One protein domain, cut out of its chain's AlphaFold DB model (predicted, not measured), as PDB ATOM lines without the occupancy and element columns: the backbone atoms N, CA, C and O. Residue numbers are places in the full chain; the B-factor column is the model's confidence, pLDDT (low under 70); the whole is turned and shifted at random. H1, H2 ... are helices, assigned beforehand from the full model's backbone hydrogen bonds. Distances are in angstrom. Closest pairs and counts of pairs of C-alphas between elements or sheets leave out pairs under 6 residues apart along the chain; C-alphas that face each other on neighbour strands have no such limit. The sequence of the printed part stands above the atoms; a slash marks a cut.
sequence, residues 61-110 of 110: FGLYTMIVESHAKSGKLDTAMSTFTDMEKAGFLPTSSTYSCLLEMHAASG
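Overview. This is residues 61 to 110 of the 110 residues of an uncharacterized protein of Malus baccata (UniProt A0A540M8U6). What shape does the backbone make? Three helices of equal residue count, H1, H2 and H3, form a small up-and-down bundle, each running against the one before it in the chain, with their centres at the corners of a triangle. H1 and H2 lie side by side as a close hairpin, and H3 folds back beside them, meeting H2 along a part of its length alone. What is the make-up? The printed part has 50 residues with three named helices, in the order H1, H2, H3, and no named strand; the class is all helix. How large is it? It is compact, with a radius of gyration of the C-alphas of 9.9 A, and elongated, spanning 31 by 18 by 15 A.

Arrangement. How does the first helix stand to the second? H1, residues 61 to 73, and H2, residues 77 to 89, form a helical hairpin and touch at a shallow tilt of 16 degrees, opposite ways. Their closest C-alphas are those of Val 68 and Ala 80, 4.8 A apart. Where does the third helix come in? H3, residues 96 to 108, touches H1 at a shallow tilt of 16 degrees, the same way, and their closest C-alphas, of Ala 72 and Leu 102, are 6.4 A apart. H2 and H3 form a second helical hairpin at a shallow tilt of 27 degrees, opposite ways. They touch with residues 77 to 81 of H2 and 102 to 106 of H3 alone, and their closest C-alphas, of Leu 77 and Met 105, are 7.5 A apart. How are the three pairs packed, and are the helices' backbones well formed? The helix packing is mostly aligned, with 3 of 3 pairs at a shallow tilt. In H1, H2 and H3 every O i to N i+4 pair is within hydrogen-bond range.

Along the chain. Where does the first helix lie? H1 begins with C-alpha 61 at (18.255, 38.578, 3.013) and measures 18.5 A from first to last C-alpha, residues 61 to 73. Where do the others lie? H2, residues 77 to 89, measures 18.4 A and begins with C-alpha 77 at (5.807, 25.619, -4.190). H3, residues 96 to 108, also measures 18.4 A and ends with C-alpha 108 at (-1.383, 21.020, 2.393).

Size, cuts and confidence. Which C-alphas are farthest apart? Those of Gly 91 and Gly 110, at 30.6 A. Is the printed part whole, and how long are its links? It has no cut and ends at residue 110, the chain's last residue. The link from H1 to H2 is tight, with 3 residues, and the link from H2 to H3 is short, with 6 residues. Where is confidence low? The mean pLDDT of the printed part is 78.1, and residue 97 and residues 105 to 110 are under 70.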
ATOM      1  N   PHE A  61      18.914  39.593   2.195       81.50
ATOM      2  CA  PHE A  61      18.255  38.578   3.013       81.50
ATOM      3  C   PHE A  61      16.736  38.762   3.165       81.50
ATOM      4  O   PHE A  61      15.957  37.817   3.010       81.50
ATOM      5  N   GLY A  62      16.319  39.990   3.486       82.44
ATOM      6  CA  GLY A  62      14.916  40.316   3.732       82.44
ATOM      7  C   GLY A  62      14.070  40.126   2.479       82.44
ATOM      8  O   GLY A  62      12.954  39.618   2.554       82.44
ATOM      9  N   LEU A  63      14.639  40.452   1.319       83.69
ATOM     10  CA  LEU A  63      13.969  40.313   0.038       83.69
ATOM     11  C   LEU A  63      13.786  38.844  -0.358       83.69
ATOM     12  O   LEU A  63      12.694  38.474  -0.778       83.69
ATOM     13  N   TYR A  64      14.800  37.997  -0.145       86.56
ATOM     14  CA  TYR A  64      14.664  36.546  -0.338       86.56
ATOM     15  C   TYR A  64      13.543  35.965   0.526       86.56
ATOM     16  O   TYR A  64      12.648  35.305   0.005       86.56
ATOM     17  N   THR A  65      13.556  36.265   1.830       84.38
ATOM     18  CA  THR A  65      12.523  35.792   2.769       84.38
ATOM     19  C   THR A  65      11.126  36.185   2.289       84.38
ATOM     20  O   THR A  65      10.223  35.355   2.226       84.38
ATOM     21  N   MET A  66      10.969  37.442   1.874       84.69
ATOM     22  CA  MET A  66       9.698  37.989   1.421       84.69
ATOM     23  C   MET A  66       9.182  37.325   0.135       84.69
ATOM     24  O   MET A  66       7.993  37.019   0.042       84.69
ATOM     25  N   ILE A  67      10.057  37.070  -0.846       85.19
ATOM     26  CA  ILE A  67       9.682  36.387  -2.093       85.19
ATOM     27  C   ILE A  67       9.339  34.910  -1.843       85.19
ATOM     28  O   ILE A  67       8.331  34.436  -2.370       85.19
ATOM     29  N   VAL A  68      10.106  34.199  -1.004       85.81
ATOM     30  CA  VAL A  68       9.820  32.795  -0.645       85.81
ATOM     31  C   VAL A  68       8.455  32.676   0.031       85.81
ATOM     32  O   VAL A  68       7.612  31.905  -0.426       85.81
ATOM     33  N   GLU A  69       8.198  33.486   1.063       83.69
ATOM     34  CA  GLU A  69       6.904  33.492   1.755       83.69
ATOM     35  C   GLU A  69       5.753  33.840   0.806       83.69
ATOM     36  O   GLU A  69       4.660  33.285   0.917       83.69
ATOM     37  N   SER A  70       5.976  34.757  -0.138       82.19
ATOM     38  CA  SER A  70       4.936  35.168  -1.074       82.19
ATOM     39  C   SER A  70       4.602  34.085  -2.106       82.19
ATOM     40  O   SER A  70       3.422  33.856  -2.390       82.19
ATOM     41  N   HIS A  71       5.605  33.366  -2.623       81.62
ATOM     42  CA  HIS A  71       5.383  32.215  -3.500       81.62
ATOM     43  C   HIS A  71       4.701  31.055  -2.776       81.62
ATOM     44  O   HIS A  71       3.748  30.491  -3.319       81.62
ATOM     45  N   ALA A  72       5.139  30.747  -1.552       81.06
ATOM     46  CA  ALA A  72       4.542  29.700  -0.730       81.06
ATOM     47  C   ALA A  72       3.057  29.990  -0.456       81.06
ATOM     48  O   ALA A  72       2.205  29.163  -0.769       81.06
ATOM     49  N   LYS A  73       2.720  31.214  -0.019       78.75
ATOM     50  CA  LYS A  73       1.325  31.656   0.189       78.75
ATOM     51  C   LYS A  73       0.473  31.641  -1.085       78.75
ATOM     52  O   LYS A  73      -0.747  31.564  -0.998       78.75
ATOM     53  N   SER A  74       1.097  31.719  -2.260       77.31
ATOM     54  CA  SER A  74       0.414  31.672  -3.560       77.31
ATOM     55  C   SER A  74       0.287  30.251  -4.130       77.31
ATOM     56  O   SER A  74      -0.106  30.104  -5.286       77.31
ATOM     57  N   GLY A  75       0.673  29.211  -3.376       79.94
ATOM     58  CA  GLY A  75       0.648  27.815  -3.828       79.94
ATOM     59  C   GLY A  75       1.716  27.460  -4.871       79.94
ATOM     60  O   GLY A  75       1.702  26.364  -5.421       79.94
ATOM     61  N   LYS A  76       2.660  28.366  -5.159       79.56
ATOM     62  CA  LYS A  76       3.725  28.173  -6.159       79.56
ATOM     63  C   LYS A  76       4.958  27.539  -5.508       79.56
ATOM     64  O   LYS A  76       6.018  28.164  -5.441       79.56
ATOM     65  N   LEU A  77       4.798  26.319  -4.995       79.94
ATOM     66  CA  LEU A  77       5.807  25.619  -4.190       79.94
ATOM     67  C   LEU A  77       7.149  25.433  -4.907       79.94
ATOM     68  O   LEU A  77       8.183  25.758  -4.331       79.94
ATOM     69  N   ASP A  78       7.143  25.008  -6.170       81.25
ATOM     70  CA  ASP A  78       8.383  24.801  -6.934       81.25
ATOM     71  C   ASP A  78       9.205  26.092  -7.050       81.25
ATOM     72  O   ASP A  78      10.427  26.098  -6.902       81.25
ATOM     73  N   THR A  79       8.529  27.226  -7.259       81.81
ATOM     74  CA  THR A  79       9.182  28.539  -7.339       81.81
ATOM     75  C   THR A  79       9.666  29.016  -5.969       81.81
ATOM     76  O   THR A  79      10.744  29.610  -5.872       81.81
ATOM     77  N   ALA A  80       8.909  28.733  -4.904       84.00
ATOM     78  CA  ALA A  80       9.326  29.014  -3.531       84.00
ATOM     79  C   ALA A  80      10.602  28.235  -3.173       84.00
ATOM     80  O   ALA A  80      11.557  28.836  -2.685       84.00
ATOM     81  N   MET A  81      10.655  26.939  -3.499       83.06
ATOM     82  CA  MET A  81      11.827  26.088  -3.275       83.06
ATOM     83  C   MET A  81      13.024  26.509  -4.125       83.06
ATOM     84  O   MET A  81      14.130  26.605  -3.604       83.06
ATOM     85  N   SER A  82      12.821  26.850  -5.402       86.00
ATOM     86  CA  SER A  82      13.905  27.389  -6.233       86.00
ATOM     87  C   SER A  82      14.495  28.666  -5.627       86.00
ATOM     88  O   SER A  82      15.713  28.816  -5.564       86.00
ATOM     89  N   THR A  83      13.642  29.575  -5.142       85.00
ATOM     90  CA  THR A  83      14.090  30.828  -4.515       85.00
ATOM     91  C   THR A  83      14.798  30.571  -3.182       85.00
ATOM     92  O   THR A  83      15.777  31.241  -2.862       85.00
ATOM     93  N   PHE A  84      14.334  29.583  -2.417       84.50
ATOM     94  CA  PHE A  84      14.976  29.132  -1.186       84.50
ATOM     95  C   PHE A  84      16.387  28.591  -1.457       84.50
ATOM     96  O   PHE A  84      17.344  29.011  -0.814       84.50
ATOM     97  N   THR A  85      16.553  27.734  -2.463       85.44
ATOM     98  CA  THR A  85      17.874  27.225  -2.851       85.44
ATOM     99  C   THR A  85      18.801  28.347  -3.334       85.44
ATOM    100  O   THR A  85      20.000  28.330  -3.050       85.44
ATOM    101  N   ASP A  86      18.274  29.349  -4.039       84.81
ATOM    102  CA  ASP A  86      19.058  30.520  -4.450       84.81
ATOM    103  C   ASP A  86      19.498  31.375  -3.249       84.81
ATOM    104  O   ASP A  86      20.623  31.877  -3.231       84.81
ATOM    105  N   MET A  87      18.655  31.487  -2.217       84.94
ATOM    106  CA  MET A  87      18.992  32.138  -0.946       84.94
ATOM    107  C   MET A  87      20.169  31.437  -0.253       84.94
ATOM    108  O   MET A  87      21.127  32.103   0.149       84.94
ATOM    109  N   GLU A  88      20.148  30.103  -0.178       83.75
ATOM    110  CA  GLU A  88      21.243  29.313   0.402       83.75
ATOM    111  C   GLU A  88      22.549  29.489  -0.384       83.75
ATOM    112  O   GLU A  88      23.602  29.757   0.199       83.75
ATOM    113  N   LYS A  89      22.487  29.424  -1.721       84.69
ATOM    114  CA  LYS A  89      23.648  29.659  -2.601       84.69
ATOM    115  C   LYS A  89      24.212  31.072  -2.472       84.69
ATOM    116  O   LYS A  89      25.415  31.270  -2.640       84.69
ATOM    117  N   ALA A  90      23.365  32.055  -2.172       79.69
ATOM    118  CA  ALA A  90      23.781  33.426  -1.905       79.69
ATOM    119  C   ALA A  90      24.445  33.604  -0.521       79.69
ATOM    120  O   ALA A  90      24.921  34.700  -0.221       79.69
ATOM    121  N   GLY A  91      24.518  32.545   0.298       81.69
ATOM    122  CA  GLY A  91      25.124  32.550   1.631       81.69
ATOM    123  C   GLY A  91      24.183  33.029   2.738       81.69
ATOM    124  O   GLY A  91      24.633  33.346   3.838       81.69
ATOM    125  N   PHE A  92      22.882  33.113   2.457       82.19
ATOM    126  CA  PHE A  92      21.872  33.520   3.421       82.19
ATOM    127  C   PHE A  92      21.238  32.296   4.084       82.19
ATOM    128  O   PHE A  92      20.829  31.366   3.401       82.19
ATOM    129  N   LEU A  93      21.130  32.315   5.417       74.25
ATOM    130  CA  LEU A  93      20.517  31.234   6.195       74.25
ATOM    131  C   LEU A  93      19.005  31.454   6.336       74.25
ATOM    132  O   LEU A  93      18.607  32.393   7.030       74.25
ATOM    133  N   PRO A  94      18.152  30.616   5.730       71.12
ATOM    134  CA  PRO A  94      16.703  30.761   5.829       71.12
ATOM    135  C   PRO A  94      16.233  30.795   7.289       71.12
ATOM    136  O   PRO A  94      16.755  30.079   8.144       71.12
ATOM    137  N   THR A  95      15.253  31.649   7.596       73.00
ATOM    138  CA  THR A  95      14.734  31.759   8.969       73.00
ATOM    139  C   THR A  95      13.798  30.603   9.312       73.00
ATOM    140  O   THR A  95      13.236  29.964   8.424       73.00
ATOM    141  N   SER A  96      13.536  30.399  10.608       72.75
ATOM    142  CA  SER A  96      12.474  29.497  11.084       72.75
ATOM    143  C   SER A  96      11.117  29.775  10.407       72.75
ATOM    144  O   SER A  96      10.445  28.838   9.993       72.75
ATOM    145  N   SER A  97      10.770  31.051  10.168       68.75
ATOM    146  CA  SER A  97       9.561  31.444   9.414       68.75
ATOM    147  C   SER A  97       9.558  30.875   7.991       68.75
ATOM    148  O   SER A  97       8.560  30.320   7.534       68.75
ATOM    149  N   THR A  98      10.703  30.956   7.307       70.06
ATOM    150  CA  THR A  98      10.873  30.444   5.942       70.06
ATOM    151  C   THR A  98      10.660  28.929   5.883       70.06
ATOM    152  O   THR A  98       9.943  28.449   5.008       70.06
ATOM    153  N   TYR A  99      11.221  28.182   6.838       74.31
ATOM    154  CA  TYR A  99      11.037  26.730   6.932       74.31
ATOM    155  C   TYR A  99       9.596  26.334   7.262       74.31
ATOM    156  O   TYR A  99       9.041  25.466   6.589       74.31
ATOM    157  N   SER A 100       8.974  26.974   8.257       75.88
ATOM    158  CA  SER A 100       7.584  26.691   8.635       75.88
ATOM    159  C   SER A 100       6.627  26.905   7.464       75.88
ATOM    160  O   SER A 100       5.781  26.057   7.204       75.88
ATOM    161  N   CYS A 101       6.819  27.983   6.695       72.12
ATOM    162  CA  CYS A 101       5.977  28.289   5.541       72.12
ATOM    163  C   CYS A 101       6.072  27.220   4.435       72.12
ATOM    164  O   CYS A 101       5.067  26.877   3.815       72.12
ATOM    165  N   LEU A 102       7.263  26.654   4.209       74.25
ATOM    166  CA  LEU A 102       7.455  25.570   3.240       74.25
ATOM    167  C   LEU A 102       6.862  24.242   3.738       74.25
ATOM    168  O   LEU A 102       6.216  23.537   2.963       74.25
ATOM    169  N   LEU A 103       7.033  23.914   5.024       78.44
ATOM    170  CA  LEU A 103       6.497  22.688   5.632       78.44
ATOM    171  C   LEU A 103       4.963  22.668   5.663       78.44
ATOM    172  O   LEU A 103       4.363  21.665   5.279       78.44
ATOM    173  N   GLU A 104       4.330  23.769   6.078       74.62
ATOM    174  CA  GLU A 104       2.865  23.904   6.096       74.62
ATOM    175  C   GLU A 104       2.265  23.696   4.700       74.62
ATOM    176  O   GLU A 104       1.271  22.990   4.539       74.62
ATOM    177  N   MET A 105       2.902  24.252   3.670       68.50
ATOM    178  CA  MET A 105       2.420  24.130   2.297       68.50
ATOM    179  C   MET A 105       2.665  22.744   1.688       68.50
ATOM    180  O   MET A 105       1.806  22.247   0.956       68.50
ATOM    181  N   HIS A 106       3.794  22.095   1.998       65.88
ATOM    182  CA  HIS A 106       4.026  20.703   1.602       65.88
ATOM    183  C   HIS A 106       2.985  19.760   2.212       65.88
ATOM    184  O   HIS A 106       2.494  18.875   1.517       65.88
ATOM    185  N   ALA A 107       2.605  19.979   3.473       69.81
ATOM    186  CA  ALA A 107       1.557  19.206   4.134       69.81
ATOM    187  C   ALA A 107       0.153  19.469   3.555       69.81
ATOM    188  O   ALA A 107      -0.683  18.577   3.581       69.81
ATOM    189  N   ALA A 108      -0.106  20.667   3.021       60.25
ATOM    190  CA  ALA A 108      -1.383  21.020   2.393       60.25
ATOM    191  C   ALA A 108      -1.531  20.534   0.936       60.25
ATOM    192  O   ALA A 108      -2.628  20.597   0.384       60.25
ATOM    193  N   SER A 109      -0.437  20.098   0.301       59.31
ATOM    194  CA  SER A 109      -0.411  19.670  -1.109       59.31
ATOM    195  C   SER A 109      -0.376  18.145  -1.296       59.31
ATOM    196  O   SER A 109      -0.329  17.686  -2.437       59.31
ATOM    197  N   GLY A 110      -0.357  17.376  -0.199       49.41
ATOM    198  CA  GLY A 110      -0.444  15.909  -0.177       49.41
ATOM    199  C   GLY A 110      -1.800  15.431   0.318       49.41
ATOM    200  O   GLY A 110      -2.214  14.341  -0.132       49.41
TER     201      GLY A 110